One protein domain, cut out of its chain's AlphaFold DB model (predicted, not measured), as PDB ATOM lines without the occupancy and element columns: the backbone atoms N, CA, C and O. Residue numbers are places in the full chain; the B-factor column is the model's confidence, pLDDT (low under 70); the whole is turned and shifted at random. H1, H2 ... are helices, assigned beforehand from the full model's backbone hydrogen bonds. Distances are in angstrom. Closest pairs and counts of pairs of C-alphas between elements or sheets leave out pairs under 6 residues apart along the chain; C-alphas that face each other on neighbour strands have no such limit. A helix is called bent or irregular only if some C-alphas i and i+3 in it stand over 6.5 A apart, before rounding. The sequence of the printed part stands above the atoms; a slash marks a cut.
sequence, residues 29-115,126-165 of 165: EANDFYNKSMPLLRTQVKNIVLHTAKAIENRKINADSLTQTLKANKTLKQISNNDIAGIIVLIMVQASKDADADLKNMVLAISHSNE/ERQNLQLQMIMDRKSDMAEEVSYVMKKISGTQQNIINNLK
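Overview. This is residues 29 to 115 and 126 to 165 of the 165 residues of an uncharacterized protein of Ginsengibacter hankyongi (UniProt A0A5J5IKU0). Two long helices, H5 and H4, run side by side in opposite ways as a rod, with short helices H1, H2 and H3 packed round residues 84 to 98 of H4. H5 kinks by 90 degrees near residue 156. The printed part has 127 residues with five named helices, H1 to H5 in order, and no named strand: all helix, compact, radius of gyration of the C-alphas 15.8 A, spans 53 by 26 by 25 A.

Along the chain. H5, residues 126 to 163, measures 46.9 A and is irregular: C-alphas 155 and 158 are 8.1 A apart. It ends at C-alpha 163 (480.279, 719.058, 322.405). H4, residues 81 to 114, measures 48.9 A. H1 is residues 29 to 37, from C-alpha 29 (461.955, 714.094, 321.040); H2 43 to 56; H3 63 to 72.

Arrangement. H4, the hub, touches H5 at a shallow tilt of 27 degrees, closest C-alphas Asp 83 and Ile 160, 5.1 A. With residues 87 to 98 alone it touches H2 (Ala 95 to Ala 53, 4.7 A). Every O i to N i+4 pair is within hydrogen-bond range in H1 to H4, 30 of 34 in H5.

Size, cuts and confidence. Residues 116 to 125 are cut out, a 16.6 A gap between C-alphas. No printed residue is under 70 in pLDDT.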
ATOM      1  N   GLU A  29     460.658 713.596 321.508       96.50
ATOM      2  CA  GLU A  29     461.955 714.094 321.040       96.50
ATOM      3  C   GLU A  29     462.915 714.429 322.196       96.50
ATOM      4  O   GLU A  29     464.107 714.134 322.119       96.50
ATOM      5  N   ALA A  30     462.410 714.988 323.302       97.69
ATOM      6  CA  ALA A  30     463.234 715.293 324.469       97.69
ATOM      7  C   ALA A  30     463.666 714.021 325.218       97.69
ATOM      8  O   ALA A  30     464.792 713.955 325.713       97.69
ATOM      9  N   ASN A  31     462.809 712.995 325.263       97.50
ATOM     10  CA  ASN A  31     463.172 711.684 325.810       97.50
ATOM     11  C   ASN A  31     464.248 711.002 324.962       97.50
ATOM     12  O   ASN A  31     465.219 710.480 325.513       97.50
ATOM     13  N   ASP A  32     464.118 711.047 323.637       97.88
ATOM     14  CA  ASP A  32     465.097 710.477 322.712       97.88
ATOM     15  C   ASP A  32     466.438 711.210 322.819       97.88
ATOM     16  O   ASP A  32     467.493 710.579 322.955       97.88
ATOM     17  N   PHE A  33     466.399 712.546 322.851       98.06
ATOM     18  CA  PHE A  33     467.573 713.379 323.089       98.06
ATOM     19  C   PHE A  33     468.242 713.030 324.421       98.06
ATOM     20  O   PHE A  33     469.459 712.830 324.457       98.06
ATOM     21  N   TYR A  34     467.472 712.891 325.503       98.50
ATOM     22  CA  TYR A  34     467.989 712.493 326.808       98.50
ATOM     23  C   TYR A  34     468.656 711.114 326.761       98.50
ATOM     24  O   TYR A  34     469.807 710.972 327.174       98.50
ATOM     25  N   ASN A  35     467.962 710.107 326.227       98.12
ATOM     26  CA  ASN A  35     468.435 708.723 326.214       98.12
ATOM     27  C   ASN A  35     469.712 708.577 325.374       98.12
ATOM     28  O   ASN A  35     470.606 707.816 325.738       98.12
ATOM     29  N   LYS A  36     469.825 709.341 324.283       97.94
ATOM     30  CA  LYS A  36     471.021 709.379 323.438       97.94
ATOM     31  C   LYS A  36     472.173 710.151 324.085       97.94
ATOM     32  O   LYS A  36     473.321 709.734 323.970       97.94
ATOM     33  N   SER A  37     471.888 711.276 324.741       97.69
ATOM     34  CA  SER A  37     472.921 712.184 325.260       97.69
ATOM     35  C   SER A  37     473.496 711.725 326.595       97.69
ATOM     36  O   SER A  37     474.710 711.728 326.770       97.69
ATOM     37  N   MET A  38     472.643 711.318 327.540       98.06
ATOM     38  CA  MET A  38     473.029 711.057 328.931       98.06
ATOM     39  C   MET A  38     474.148 710.006 329.101       98.06
ATOM     40  O   MET A  38     475.025 710.221 329.944       98.06
ATOM     41  N   PRO A  39     474.190 708.899 328.327       97.75
ATOM     42  CA  PRO A  39     475.288 707.929 328.387       97.75
ATOM     43  C   PRO A  39     476.612 708.458 327.826       97.75
ATOM     44  O   PRO A  39     477.667 707.943 328.180       97.75
ATOM     45  N   LEU A  40     476.551 709.457 326.943       97.25
ATOM     46  CA  LEU A  40     477.704 710.013 326.238       97.25
ATOM     47  C   LEU A  40     478.323 711.209 326.964       97.25
ATOM     48  O   LEU A  40     479.410 711.627 326.587       97.25
ATOM     49  N   LEU A  41     477.651 711.768 327.974       96.94
ATOM     50  CA  LEU A  41     478.156 712.921 328.713       96.94
ATOM     51  C   LEU A  41     479.441 712.591 329.471       96.94
ATOM     52  O   LEU A  41     479.491 711.625 330.241       96.94
ATOM     53  N   ARG A  42     480.413 713.503 329.414       96.12
ATOM     54  CA  ARG A  42     481.508 713.533 330.391       96.12
ATOM     55  C   ARG A  42     480.976 713.567 331.825       96.12
ATOM     56  O   ARG A  42     480.032 714.299 332.145       96.12
ATOM     57  N   THR A  43     481.642 712.839 332.721       96.81
ATOM     58  CA  THR A  43     481.219 712.624 334.117       96.81
ATOM     59  C   THR A  43     480.866 713.917 334.852       96.81
ATOM     60  O   THR A  43     479.870 713.975 335.566       96.81
ATOM     61  N   GLN A  44     481.640 714.985 334.648       95.62
ATOM     62  CA  GLN A  44     481.419 716.266 335.321       95.62
ATOM     63  C   GLN A  44     480.088 716.918 334.914       95.62
ATOM     64  O   GLN A  44     479.362 717.414 335.773       95.62
ATOM     65  N   VAL A  45     479.736 716.886 333.622       96.94
ATOM     66  CA  VAL A  45     478.457 717.428 333.131       96.94
ATOM     67  C   VAL A  45     477.310 716.539 333.580       96.94
ATOM     68  O   VAL A  45     476.310 717.054 334.070       96.94
ATOM     69  N   LYS A  46     477.478 715.214 333.501       98.06
ATOM     70  CA  LYS A  46     476.490 714.253 334.004       98.06
ATOM     71  C   LYS A  46     476.153 714.504 335.477       98.06
ATOM     72  O   LYS A  46     474.982 714.569 335.834       98.06
ATOM     73  N   ASN A  47     477.166 714.716 336.316       98.06
ATOM     74  CA  ASN A  47     476.973 715.016 337.734       98.06
ATOM     75  C   ASN A  47     476.231 716.341 337.946       98.06
ATOM     76  O   ASN A  47     475.354 716.410 338.803       98.06
ATOM     77  N   ILE A  48     476.531 717.376 337.151       97.81
ATOM     78  CA  ILE A  48     475.794 718.647 337.202       97.81
ATOM     79  C   ILE A  48     474.329 718.438 336.814       97.81
ATOM     80  O   ILE A  48     473.456 718.965 337.501       97.81
ATOM     81  N   VAL A  49     474.048 717.655 335.767       98.06
ATOM     82  CA  VAL A  49     472.676 717.335 335.345       98.06
ATOM     83  C   VAL A  49     471.905 716.663 336.480       98.06
ATOM     84  O   VAL A  49     470.864 717.171 336.887       98.06
ATOM     85  N   LEU A  50     472.443 715.576 337.039       98.25
ATOM     86  CA  LEU A  50     471.787 714.811 338.105       98.25
ATOM     87  C   LEU A  50     471.587 715.643 339.378       98.25
ATOM     88  O   LEU A  50     470.491 715.687 339.932       98.25
ATOM     89  N   HIS A  51     472.626 716.352 339.827       97.69
ATOM     90  CA  HIS A  51     472.544 717.163 341.039       97.69
ATOM     91  C   HIS A  51     471.569 718.335 340.875       97.69
ATOM     92  O   HIS A  51     470.800 718.640 341.785       97.69
ATOM     93  N   THR A  52     471.576 718.998 339.714       97.12
ATOM     94  CA  THR A  52     470.668 720.124 339.462       97.12
ATOM     95  C   THR A  52     469.228 719.646 339.326       97.12
ATOM     96  O   THR A  52     468.346 720.297 339.876       97.12
ATOM     97  N   ALA A  53     468.989 718.499 338.679       97.12
ATOM     98  CA  ALA A  53     467.667 717.878 338.605       97.12
ATOM     99  C   ALA A  53     467.093 717.615 340.005       97.12
ATOM    100  O   ALA A  53     465.989 718.062 340.311       97.12
ATOM    101  N   LYS A  54     467.895 717.025 340.902       96.00
ATOM    102  CA  LYS A  54     467.482 716.812 342.294       96.00
ATOM    103  C   LYS A  54     467.248 718.126 343.047       96.00
ATOM    104  O   LYS A  54     466.301 718.245 343.815       96.00
ATOM    105  N   ALA A  55     468.067 719.150 342.808       94.81
ATOM    106  CA  ALA A  55     467.926 720.451 343.468       94.81
ATOM    107  C   ALA A  55     466.663 721.232 343.050       94.81
ATOM    108  O   ALA A  55     466.180 722.074 343.815       94.81
ATOM    109  N   ILE A  56     466.126 720.981 341.850       93.38
ATOM    110  CA  ILE A  56     464.895 721.619 341.350       93.38
ATOM    111  C   ILE A  56     463.641 720.757 341.555       93.38
ATOM    112  O   ILE A  56     462.534 721.214 341.269       93.38
ATOM    113  N   GLU A  57     463.794 719.550 342.108       86.88
ATOM    114  CA  GLU A  57     462.729 718.567 342.343       86.88
ATOM    115  C   GLU A  57     461.606 719.076 343.242       86.88
ATOM    116  O   GLU A  57     460.562 718.453 343.253       86.88
ATOM    117  N   ASN A  58     461.725 720.214 343.931       84.38
ATOM    118  CA  ASN A  58     460.626 720.807 344.715       84.38
ATOM    119  C   ASN A  58     460.408 722.296 344.426       84.38
ATOM    120  O   ASN A  58     459.904 723.042 345.262       84.38
ATOM    121  N   ARG A  59     460.829 722.759 343.246       86.94
ATOM    122  CA  ARG A  59     460.778 724.175 342.865       86.94
ATOM    123  C   ARG A  59     459.972 724.368 341.589       86.94
ATOM    124  O   ARG A  59     459.876 723.463 340.760       86.94
ATOM    125  N   LYS A  60     459.420 725.574 341.431       85.44
ATOM    126  CA  LYS A  60     458.917 726.037 340.138       85.44
ATOM    127  C   LYS A  60     460.103 726.228 339.200       85.44
ATOM    128  O   LYS A  60     461.091 726.868 339.567       85.44
ATOM    129  N   ILE A  61     460.013 725.641 338.016       86.38
ATOM    130  CA  ILE A  61     461.103 725.627 337.047       86.38
ATOM    131  C   ILE A  61     460.987 726.840 336.132       86.38
ATOM    132  O   ILE A  61     459.896 727.273 335.781       86.38
ATOM    133  N   ASN A  62     462.139 727.415 335.794       88.69
ATOM    134  CA  ASN A  62     462.259 728.533 334.870       88.69
ATOM    135  C   ASN A  62     463.573 728.373 334.095       88.69
ATOM    136  O   ASN A  62     464.653 728.379 334.702       88.69
ATOM    137  N   ALA A  63     463.492 728.206 332.773       91.75
ATOM    138  CA  ALA A  63     464.664 727.959 331.937       91.75
ATOM    139  C   ALA A  63     465.723 729.076 332.011       91.75
ATOM    140  O   ALA A  63     466.923 728.790 331.963       91.75
ATOM    141  N   ASP A  64     465.320 730.338 332.175       92.69
ATOM    142  CA  ASP A  64     466.246 731.473 332.248       92.69
ATOM    143  C   ASP A  64     467.053 731.462 333.551       92.69
ATOM    144  O   ASP A  64     468.281 731.585 333.530       92.69
ATOM    145  N   SER A  65     466.396 731.218 334.686       92.50
ATOM    146  CA  SER A  65     467.050 731.063 335.991       92.50
ATOM    147  C   SER A  65     468.028 729.886 336.001       92.50
ATOM    148  O   SER A  65     469.145 729.989 336.524       92.50
ATOM    149  N   LEU A  66     467.647 728.768 335.374       94.38
ATOM    150  CA  LEU A  66     468.540 727.625 335.174       94.38
ATOM    151  C   LEU A  66     469.728 727.990 334.278       94.38
ATOM    152  O   LEU A  66     470.865 727.674 334.619       94.38
ATOM    153  N   THR A  67     469.499 728.722 333.187       96.00
ATOM    154  CA  THR A  67     470.565 729.206 332.299       96.00
ATOM    155  C   THR A  67     471.587 730.045 333.063       96.00
ATOM    156  O   THR A  67     472.790 729.821 332.930       96.00
ATOM    157  N   GLN A  68     471.130 730.994 333.883       95.50
ATOM    158  CA  GLN A  68     472.012 731.844 334.690       95.50
ATOM    159  C   GLN A  68     472.820 731.021 335.700       95.50
ATOM    160  O   GLN A  68     474.037 731.184 335.798       95.50
ATOM    161  N   THR A  69     472.163 730.083 336.386       94.56
ATOM    162  CA  THR A  69     472.809 729.180 337.352       94.56
ATOM    163  C   THR A  69     473.893 728.330 336.687       94.56
ATOM    164  O   THR A  69     475.007 728.217 337.198       94.56
ATOM    165  N   LEU A  70     473.602 727.768 335.510       96.12
ATOM    166  CA  LEU A  70     474.555 726.951 334.762       96.12
ATOM    167  C   LEU A  70     475.724 727.784 334.226       96.12
ATOM    168  O   LEU A  70     476.862 727.333 334.291       96.12
ATOM    169  N   LYS A  71     475.488 729.019 333.771       95.56
ATOM    170  CA  LYS A  71     476.563 729.929 333.335       95.56
ATOM    171  C   LYS A  71     477.490 730.366 334.469       95.56
ATOM    172  O   LYS A  71     478.666 730.626 334.226       95.56
ATOM    173  N   ALA A  72     476.981 730.435 335.698       95.44
ATOM    174  CA  ALA A  72     477.792 730.704 336.882       95.44
ATOM    175  C   ALA A  72     478.665 729.501 337.292       95.44
ATOM    176  O   ALA A  72     479.638 729.661 338.035       95.44
ATOM    177  N   ASN A  73     478.360 728.295 336.803       95.38
ATOM    178  CA  ASN A  73     479.144 727.102 337.085       95.38
ATOM    179  C   ASN A  73     480.491 727.144 336.340       95.38
ATOM    180  O   ASN A  73     480.544 727.205 335.112       95.38
ATOM    181  N   LYS A  74     481.604 727.058 337.083       95.38
ATOM    182  CA  LYS A  74     482.964 727.125 336.518       95.38
ATOM    183  C   LYS A  74     483.218 726.058 335.447       95.38
ATOM    184  O   LYS A  74     483.865 726.359 334.450       95.38
ATOM    185  N   THR A  75     482.667 724.857 335.619       93.38
ATOM    186  CA  THR A  75     482.797 723.731 334.681       93.38
ATOM    187  C   THR A  75     482.076 723.989 333.357       93.38
ATOM    188  O   THR A  75     482.453 723.431 332.329       93.38
ATOM    189  N   LEU A  76     481.044 724.839 333.360       94.06
ATOM    190  CA  LEU A  76     480.223 725.134 332.182       94.06
ATOM    191  C   LEU A  76     480.471 726.535 331.600       94.06
ATOM    192  O   LEU A  76     479.860 726.892 330.599       94.06
ATOM    193  N   LYS A  77     481.380 727.330 332.181       88.62
ATOM    194  CA  LYS A  77     481.578 728.745 331.817       88.62
ATOM    195  C   LYS A  77     481.933 728.968 330.337       88.62
ATOM    196  O   LYS A  77     481.608 730.016 329.790       88.62
ATOM    197  N   GLN A  78     482.611 728.011 329.704       90.94
ATOM    198  CA  GLN A  78     483.052 728.097 328.302       90.94
ATOM    199  C   GLN A  78     482.116 727.385 327.315       90.94
ATOM    200  O   GLN A  78     482.412 727.313 326.126       90.94
ATOM    201  N   ILE A  79     481.004 726.835 327.796       94.31
ATOM    202  CA  ILE A  79     480.061 726.082 326.973       94.31
ATOM    203  C   ILE A  79     479.139 727.050 326.217       94.31
ATOM    204  O   ILE A  79     478.765 728.104 326.739       94.31
ATOM    205  N   SER A  80     478.768 726.710 324.978       96.19
ATOM    206  CA  SER A  80     477.913 727.577 324.161       96.19
ATOM    207  C   SER A  80     476.490 727.682 324.729       96.19
ATOM    208  O   SER A  80     476.011 726.803 325.443       96.19
ATOM    209  N   ASN A  81     475.758 728.744 324.375       95.88
ATOM    210  CA  ASN A  81     474.366 728.908 324.818       95.88
ATOM    211  C   ASN A  81     473.453 727.745 324.377       95.88
ATOM    212  O   ASN A  81     472.513 727.412 325.096       95.88
ATOM    213  N   ASN A  82     473.726 727.137 323.218       96.06
ATOM    214  CA  ASN A  82     472.949 726.004 322.710       96.06
ATOM    215  C   ASN A  82     473.226 724.739 323.522       96.06
ATOM    216  O   ASN A  82     472.297 724.026 323.886       96.06
ATOM    217  N   ASP A  83     474.487 724.503 323.875       97.19
ATOM    218  CA  ASP A  83     474.869 723.382 324.731       97.19
ATOM    219  C   ASP A  83     474.295 723.545 326.152       97.19
ATOM    220  O   ASP A  83     473.810 722.575 326.729       97.19
ATOM    221  N   ILE A  84     474.266 724.773 326.701       97.75
ATOM    222  CA  ILE A  84     473.575 725.071 327.970       97.75
ATOM    223  C   ILE A  84     472.081 724.756 327.860       97.75
ATOM    224  O   ILE A  84     471.530 724.114 328.750       97.75
ATOM    225  N   ALA A  85     471.424 725.154 326.767       97.50
ATOM    226  CA  ALA A  85     470.022 724.814 326.529       97.50
ATOM    227  C   ALA A  85     469.806 723.291 326.428       97.50
ATOM    228  O   ALA A  85     468.855 722.769 327.003       97.50
ATOM    229  N   GLY A  86     470.727 722.562 325.793       98.00
ATOM    230  CA  GLY A  86     470.735 721.099 325.806       98.00
ATOM    231  C   GLY A  86     470.840 720.522 327.217       98.00
ATOM    232  O   GLY A  86     470.032 719.679 327.591       98.00
ATOM    233  N   ILE A  87     471.771 721.021 328.035       98.19
ATOM    234  CA  ILE A  87     471.912 720.625 329.447       98.19
ATOM    235  C   ILE A  87     470.616 720.890 330.229       98.19
ATOM    236  O   ILE A  87     470.220 720.057 331.041       98.19
ATOM    237  N   ILE A  88     469.927 722.006 329.970       97.94
ATOM    238  CA  ILE A  88     468.636 722.328 330.599       97.94
ATOM    239  C   ILE A  88     467.574 721.286 330.246       97.94
ATOM    240  O   ILE A  88     466.895 720.805 331.153       97.94
ATOM    241  N   VAL A  89     467.469 720.882 328.973       98.19
ATOM    242  CA  VAL A  89     466.559 719.796 328.567       98.19
ATOM    243  C   VAL A  89     466.886 718.516 329.334       98.19
ATOM    244  O   VAL A  89     465.984 717.896 329.890       98.19
ATOM    245  N   LEU A  90     468.167 718.146 329.446       98.50
ATOM    246  CA  LEU A  90     468.572 716.945 330.189       98.50
ATOM    247  C   LEU A  90     468.191 717.016 331.675       98.50
ATOM    248  O   LEU A  90     467.707 716.029 332.226       98.50
ATOM    249  N   ILE A  91     468.375 718.178 332.307       98.00
ATOM    250  CA  ILE A  91     468.004 718.422 333.708       98.00
ATOM    251  C   ILE A  91     466.491 718.296 333.904       98.00
ATOM    252  O   ILE A  91     466.055 717.616 334.829       98.00
ATOM    253  N   MET A  92     465.689 718.935 333.050       97.19
ATOM    254  CA  MET A  92     464.230 718.920 333.177       97.19
ATOM    255  C   MET A  92     463.646 717.533 332.890       97.19
ATOM    256  O   MET A  92     462.749 717.098 333.606       97.19
ATOM    257  N   VAL A  93     464.176 716.806 331.899       97.81
ATOM    258  CA  VAL A  93     463.759 715.421 331.627       97.81
ATOM    259  C   VAL A  93     464.131 714.503 332.794       97.81
ATOM    260  O   VAL A  93     463.306 713.686 333.196       97.81
ATOM    261  N   GLN A  94     465.323 714.651 333.387       97.88
ATOM    262  CA  GLN A  94     465.687 713.903 334.597       97.88
ATOM    263  C   GLN A  94     464.735 714.216 335.756       97.88
ATOM    264  O   GLN A  94     464.177 713.295 336.337       97.88
ATOM    265  N   ALA A  95     464.510 715.497 336.054       96.44
ATOM    266  CA  ALA A  95     463.629 715.910 337.143       96.44
ATOM    267  C   ALA A  95     462.184 715.420 336.935       96.44
ATOM    268  O   ALA A  95     461.507 715.066 337.895       96.44
ATOM    269  N   SER A  96     461.721 715.354 335.682       95.62
ATOM    270  CA  SER A  96     460.410 714.800 335.343       95.62
ATOM    271  C   SER A  96     460.339 713.287 335.585       95.62
ATOM    272  O   SER A  96     459.349 712.813 336.136       95.62
ATOM    273  N   LYS A  97     461.404 712.540 335.254       95.81
ATOM    274  CA  LYS A  97     461.515 711.100 335.554       95.81
ATOM    275  C   LYS A  97     461.561 710.820 337.057       95.81
ATOM    276  O   LYS A  97     460.936 709.864 337.509       95.81
ATOM    277  N   ASP A  98     462.268 711.651 337.820       95.38
ATOM    278  CA  ASP A  98     462.312 711.549 339.284       95.38
ATOM    279  C   ASP A  98     460.913 711.811 339.874       95.38
ATOM    280  O   ASP A  98     460.409 711.016 340.665       95.38
ATOM    281  N   ALA A  99     460.217 712.843 339.381       93.62
ATOM    282  CA  ALA A  99     458.838 713.138 339.761       93.62
ATOM    283  C   ALA A  99     457.851 712.006 339.405       93.62
ATOM    284  O   ALA A  99     456.907 711.761 340.153       93.62
ATOM    285  N   ASP A 100     458.057 711.295 338.291       93.56
ATOM    286  CA  ASP A 100     457.269 710.105 337.938       93.56
ATOM    287  C   ASP A 100     457.490 708.944 338.912       93.56
ATOM    288  O   ASP A 100     456.539 708.247 339.280       93.56
ATOM    289  N   ALA A 101     458.735 708.736 339.345       94.31
ATOM    290  CA  ALA A 101     459.052 707.727 340.346       94.31
ATOM    291  C   ALA A 101     458.381 708.056 341.689       94.31
ATOM    292  O   ALA A 101     457.750 707.181 342.286       94.31
ATOM    293  N   ASP A 102     458.441 709.317 342.118       91.56
ATOM    294  CA  ASP A 102     457.775 709.788 343.334       91.56
ATOM    295  C   ASP A 102     456.256 709.633 343.243       91.56
ATOM    296  O   ASP A 102     455.636 709.073 344.149       91.56
ATOM    297  N   LEU A 103     455.654 710.051 342.125       92.00
ATOM    298  CA  LEU A 103     454.221 709.908 341.881       92.00
ATOM    299  C   LEU A 103     453.787 708.443 341.998       92.00
ATOM    300  O   LEU A 103     452.817 708.136 342.689       92.00
ATOM    301  N   LYS A 104     454.535 707.526 341.374       93.75
ATOM    302  CA  LYS A 104     454.272 706.087 341.466       93.75
ATOM    303  C   LYS A 104     454.349 705.593 342.912       93.75
ATOM    304  O   LYS A 104     453.467 704.853 343.340       93.75
ATOM    305  N   ASN A 105     455.365 706.011 343.663       93.12
ATOM    306  CA  ASN A 105     455.529 705.620 345.063       93.12
ATOM    307  C   ASN A 105     454.373 706.128 345.939       93.12
ATOM    308  O   ASN A 105     453.861 705.373 346.764       93.12
ATOM    309  N   MET A 106     453.914 707.365 345.732       89.44
ATOM    310  CA  MET A 106     452.758 707.918 346.445       89.44
ATOM    311  C   MET A 106     451.459 707.197 346.097       89.44
ATOM    312  O   MET A 106     450.700 706.856 346.999       89.44
ATOM    313  N   VAL A 107     451.210 706.915 344.816       89.00
ATOM    314  CA  VAL A 107     450.014 706.171 344.389       89.00
ATOM    315  C   VAL A 107     449.991 704.771 345.006       89.00
ATOM    316  O   VAL A 107     448.952 704.339 345.500       89.00
ATOM    317  N   LEU A 108     451.135 704.080 345.046       89.81
ATOM    318  CA  LEU A 108     451.249 702.782 345.718       89.81
ATOM    319  C   LEU A 108     450.984 702.897 347.228       89.81
ATOM    320  O   LEU A 108     450.250 702.081 347.783       89.81
ATOM    321  N   ALA A 109     451.526 703.925 347.888       86.69
ATOM    322  CA  ALA A 109     451.297 704.164 349.312       86.69
ATOM    323  C   ALA A 109     449.818 704.447 349.633       86.69
ATOM    324  O   ALA A 109     449.298 703.917 350.615       86.69
ATOM    325  N   ILE A 110     449.130 705.226 348.791       85.06
ATOM    326  CA  ILE A 110     447.688 705.492 348.906       85.06
ATOM    327  C   ILE A 110     446.894 704.198 348.711       85.06
ATOM    328  O   ILE A 110     446.025 703.887 349.522       85.06
ATOM    329  N   SER A 111     447.217 703.415 347.674       84.62
ATOM    330  CA  SER A 111     446.534 702.147 347.387       84.62
ATOM    331  C   SER A 111     446.603 701.190 348.578       84.62
ATOM    332  O   SER A 111     445.576 700.687 349.020       84.62
ATOM    333  N   HIS A 112     447.794 701.000 349.154       83.69
ATOM    334  CA  HIS A 112     447.970 700.143 350.328       83.69
ATOM    335  C   HIS A 112     447.307 700.703 351.593       83.69
ATOM    336  O   HIS A 112     446.833 699.936 352.427       83.69
ATOM    337  N   SER A 113     447.260 702.029 351.746       76.94
ATOM    338  CA  SER A 113     446.624 702.674 352.902       76.94
ATOM    339  C   SER A 113     445.100 702.526 352.872       76.94
ATOM    340  O   SER A 113     444.494 702.296 353.916       76.94
ATOM    341  N   ASN A 114     444.497 702.597 351.682       73.00
ATOM    342  CA  ASN A 114     443.053 702.453 351.486       73.00
ATOM    343  C   ASN A 114     442.566 701.007 351.670       73.00
ATOM    344  O   ASN A 114     441.429 700.793 352.075       73.00
ATOM    345  N   GLU A 115     443.421 700.011 351.425       73.25
ATOM    346  CA  GLU A 115     443.109 698.599 351.694       73.25
ATOM    347  C   GLU A 115     443.072 698.270 353.199       73.25
ATOM    348  O   GLU A 115     442.506 697.249 353.589       73.25
ATOM    349  N   GLU A 126     443.845 713.803 352.186       84.19
ATOM    350  CA  GLU A 126     443.817 715.153 351.618       84.19
ATOM    351  C   GLU A 126     445.235 715.691 351.376       84.19
ATOM    352  O   GLU A 126     445.546 716.148 350.276       84.19
ATOM    353  N   ARG A 127     446.144 715.554 352.353       85.19
ATOM    354  CA  ARG A 127     447.551 715.961 352.186       85.19
ATOM    355  C   ARG A 127     448.253 715.211 351.057       85.19
ATOM    356  O   ARG A 127     449.010 715.825 350.307       85.19
ATOM    357  N   GLN A 128     448.012 713.909 350.928       86.31
ATOM    358  CA  GLN A 128     448.574 713.101 349.845       86.31
ATOM    359  C   GLN A 128     448.019 713.535 348.482       86.31
ATOM    360  O   GLN A 128     448.790 713.734 347.546       86.31
ATOM    361  N   ASN A 129     446.711 713.783 348.380       86.44
ATOM    362  CA  ASN A 129     446.086 714.298 347.159       86.44
ATOM    363  C   ASN A 129     446.632 715.675 346.755       86.44
ATOM    364  O   ASN A 129     446.902 715.905 345.574       86.44
ATOM    365  N   LEU A 130     446.860 716.570 347.721       90.00
ATOM    366  CA  LEU A 130     447.503 717.864 347.475       90.00
ATOM    367  C   LEU A 130     448.932 717.691 346.940       90.00
ATOM    368  O   LEU A 130     449.313 718.353 345.975       90.00
ATOM    369  N   GLN A 131     449.718 716.775 347.512       89.75
ATOM    370  CA  GLN A 131     451.068 716.479 347.020       89.75
ATOM    371  C   GLN A 131     451.058 715.904 345.598       89.75
ATOM    372  O   GLN A 131     451.864 716.328 344.767       89.75
ATOM    373  N   LEU A 132     450.123 714.998 345.287       90.06
ATOM    374  CA  LEU A 132     449.944 714.470 343.932       90.06
ATOM    375  C   LEU A 132     449.649 715.592 342.929       90.06
ATOM    376  O   LEU A 132     450.280 715.645 341.874       90.06
ATOM    377  N   GLN A 133     448.725 716.501 343.261       90.50
ATOM    378  CA  GLN A 133     448.396 717.647 342.406       90.50
ATOM    379  C   GLN A 133     449.610 718.539 342.171       90.50
ATOM    380  O   GLN A 133     449.952 718.809 341.021       90.50
ATOM    381  N   MET A 134     450.337 718.893 343.235       90.69
ATOM    382  CA  MET A 134     451.559 719.688 343.112       90.69
ATOM    383  C   MET A 134     452.589 719.033 342.184       90.69
ATOM    384  O   MET A 134     453.259 719.726 341.421       90.69
ATOM    385  N   ILE A 135     452.745 717.710 342.234       91.19
ATOM    386  CA  ILE A 135     453.690 716.997 341.366       91.19
ATOM    387  C   ILE A 135     453.209 716.983 339.916       91.19
ATOM    388  O   ILE A 135     454.008 717.241 339.015       91.19
ATOM    389  N   MET A 136     451.920 716.740 339.676       90.75
ATOM    390  CA  MET A 136     451.341 716.770 338.329       90.75
ATOM    391  C   MET A 136     451.458 718.153 337.678       90.75
ATOM    392  O   MET A 136     451.876 718.243 336.522       90.75
ATOM    393  N   ASP A 137     451.165 719.218 338.424       91.06
ATOM    394  CA  ASP A 137     451.296 720.600 337.950       91.06
ATOM    395  C   ASP A 137     452.742 720.900 337.558       91.06
ATOM    396  O   ASP A 137     453.031 721.405 336.475       91.06
ATOM    397  N   ARG A 138     453.690 720.488 338.402       90.44
ATOM    398  CA  ARG A 138     455.117 720.709 338.156       90.44
ATOM    399  C   ARG A 138     455.636 719.915 336.967       90.44
ATOM    400  O   ARG A 138     456.476 720.417 336.224       90.44
ATOM    401  N   LYS A 139     455.141 718.696 336.758       92.44
ATOM    402  CA  LYS A 139     455.431 717.924 335.546       92.44
ATOM    403  C   LYS A 139     454.889 718.616 334.298       92.44
ATOM    404  O   LYS A 139     455.582 718.639 333.284       92.44
ATOM    405  N   SER A 140     453.691 719.192 334.380       92.94
ATOM    406  CA  SER A 140     453.102 719.960 333.283       92.94
ATOM    407  C   SER A 140     453.945 721.199 332.953       92.94
ATOM    408  O   SER A 140     454.262 721.427 331.784       92.94
ATOM    409  N   ASP A 141     454.404 721.932 333.972       92.00
ATOM    410  CA  ASP A 141     455.327 723.067 333.815       92.00
ATOM    411  C   ASP A 141     456.653 722.630 333.164       92.00
ATOM    412  O   ASP A 141     457.130 723.256 332.218       92.00
ATOM    413  N   MET A 142     457.243 721.516 333.621       94.00
ATOM    414  CA  MET A 142     458.456 720.953 333.011       94.00
ATOM    415  C   MET A 142     458.241 720.599 331.541       94.00
ATOM    416  O   MET A 142     459.100 720.886 330.713       94.00
ATOM    417  N   ALA A 143     457.116 719.969 331.207       94.62
ATOM    418  CA  ALA A 143     456.802 719.580 329.840       94.62
ATOM    419  C   ALA A 143     456.673 720.787 328.904       94.62
ATOM    420  O   ALA A 143     457.153 720.743 327.768       94.62
ATOM    421  N   GLU A 144     456.074 721.875 329.384       94.25
ATOM    422  CA  GLU A 144     455.987 723.135 328.648       94.25
ATOM    423  C   GLU A 144     457.361 723.758 328.394       94.25
ATOM    424  O   GLU A 144     457.708 724.039 327.242       94.25
ATOM    425  N   GLU A 145     458.166 723.909 329.445       94.88
ATOM    426  CA  GLU A 145     459.510 724.479 329.348       94.88
ATOM    427  C   GLU A 145     460.414 723.622 328.453       94.88
ATOM    428  O   GLU A 145     461.103 724.141 327.572       94.88
ATOM    429  N   VAL A 146     460.361 722.295 328.604       96.44
ATOM    430  CA  VAL A 146     461.099 721.369 327.739       96.44
ATOM    431  C   VAL A 146     460.667 721.532 326.294       96.44
ATOM    432  O   VAL A 146     461.535 721.635 325.439       96.44
ATOM    433  N   SER A 147     459.369 721.605 325.996       95.94
ATOM    434  CA  SER A 147     458.887 721.810 324.624       95.94
ATOM    435  C   SER A 147     459.452 723.095 324.005       95.94
ATOM    436  O   SER A 147     459.969 723.083 322.883       95.94
ATOM    437  N   TYR A 148     459.450 724.193 324.767       95.06
ATOM    438  CA  TYR A 148     460.020 725.466 324.332       95.06
ATOM    439  C   TYR A 148     461.531 725.371 324.063       95.06
ATOM    440  O   TYR A 148     462.003 725.745 322.982       95.06
ATOM    441  N   VAL A 149     462.302 724.842 325.016       96.19
ATOM    442  CA  VAL A 149     463.763 724.737 324.890       96.19
ATOM    443  C   VAL A 149     464.148 723.726 323.806       96.19
ATOM    444  O   VAL A 149     465.087 723.963 323.044       96.19
ATOM    445  N   MET A 150     463.394 722.637 323.669       96.81
ATOM    446  CA  MET A 150     463.614 721.608 322.657       96.81
ATOM    447  C   MET A 150     463.440 722.189 321.249       96.81
ATOM    448  O   MET A 150     464.320 722.040 320.398       96.81
ATOM    449  N   LYS A 151     462.377 722.975 321.031       96.38
ATOM    450  CA  LYS A 151     462.157 723.702 319.773       96.38
ATOM    451  C   LYS A 151     463.314 724.645 319.436       96.38
ATOM    452  O   LYS A 151     463.675 724.770 318.269       96.38
ATOM    453  N   LYS A 152     463.911 725.293 320.442       95.12
ATOM    454  CA  LYS A 152     465.057 726.200 320.268       95.12
ATOM    455  C   LYS A 152     466.325 725.476 319.806       95.12
ATOM    456  O   LYS A 152     467.107 726.066 319.065       95.12
ATOM    457  N   ILE A 153     466.540 724.228 320.230       96.25
ATOM    458  CA  ILE A 153     467.778 723.482 319.937       96.25
ATOM    459  C   ILE A 153     467.628 722.406 318.852       96.25
ATOM    460  O   ILE A 153     468.629 721.778 318.511       96.25
ATOM    461  N   SER A 154     466.433 722.200 318.289       94.31
ATOM    462  CA  SER A 154     466.121 721.127 317.325       94.31
ATOM    463  C   SER A 154     467.132 721.011 316.172       94.31
ATOM    464  O   SER A 154     467.603 719.920 315.869       94.31
ATOM    465  N   GLY A 155     467.586 722.133 315.604       95.12
ATOM    466  CA  GLY A 155     468.588 722.153 314.525       95.12
ATOM    467  C   GLY A 155     470.047 721.925 314.955       95.12
ATOM    468  O   GLY A 155     470.931 721.857 314.107       95.12
ATOM    469  N   THR A 156     470.334 721.833 316.257       96.19
ATOM    470  CA  THR A 156     471.708 721.755 316.799       96.19
ATOM    471  C   THR A 156     471.948 720.573 317.735       96.19
ATOM    472  O   THR A 156     473.057 720.418 318.240       96.19
ATOM    473  N   GLN A 157     470.960 719.690 317.922       96.00
ATOM    474  CA  GLN A 157     471.033 718.539 318.832       96.00
ATOM    475  C   GLN A 157     472.299 717.697 318.658       96.00
ATOM    476  O   GLN A 157     472.963 717.354 319.632       96.00
ATOM    477  N   GLN A 158     472.652 717.364 317.414       95.69
ATOM    478  CA  GLN A 158     473.806 716.509 317.145       95.69
ATOM    479  C   GLN A 158     475.132 717.207 317.478       95.69
ATOM    480  O   GLN A 158     476.054 716.555 317.968       95.69
ATOM    481  N   ASN A 159     475.209 718.525 317.272       96.69
ATOM    482  CA  ASN A 159     476.367 719.329 317.658       96.69
ATOM    483  C   ASN A 159     476.484 719.396 319.182       96.69
ATOM    484  O   ASN A 159     477.560 719.150 319.713       96.69
ATOM    485  N   ILE A 160     475.362 719.610 319.878       95.75
ATOM    486  CA  ILE A 160     475.307 719.602 321.343       95.75
ATOM    487  C   ILE A 160     475.804 718.263 321.896       95.75
ATOM    488  O   ILE A 160     476.686 718.232 322.750       95.75
ATOM    489  N   ILE A 161     475.300 717.141 321.371       94.44
ATOM    490  CA  ILE A 161     475.743 715.801 321.784       94.44
ATOM    491  C   ILE A 161     477.252 715.638 321.598       94.44
ATOM    492  O   ILE A 161     477.912 715.037 322.437       94.44
ATOM    493  N   ASN A 162     477.807 716.150 320.500       95.25
ATOM    494  CA  ASN A 162     479.237 716.043 320.238       95.25
ATOM    495  C   ASN A 162     480.075 716.925 321.172       95.25
ATOM    496  O   ASN A 162     481.132 716.484 321.604       95.25
ATOM    497  N   ASN A 163     479.588 718.117 321.521       94.56
ATOM    498  CA  ASN A 163     480.279 719.058 322.405       94.56
ATOM    499  C   ASN A 163     480.264 718.639 323.884       94.56
ATOM    500  O   ASN A 163     481.108 719.086 324.660       94.56
ATOM    501  N   LEU A 164     479.271 717.843 324.294       92.62
ATOM    502  CA  LEU A 164     479.074 717.437 325.690       92.62
ATOM    503  C   LEU A 164     479.714 716.085 326.056       92.62
ATOM    504  O   LEU A 164     479.686 715.713 327.236       92.62
ATOM    505  N   LYS A 165     480.274 715.377 325.068       91.75
ATOM    506  CA  LYS A 165     481.147 714.210 325.274       91.75
ATOM    507  C   LYS A 165     482.425 714.601 326.012       91.75
ATOM    508  O   LYS A 165     482.879 713.776 326.829       91.75
TER     509      LYS A 165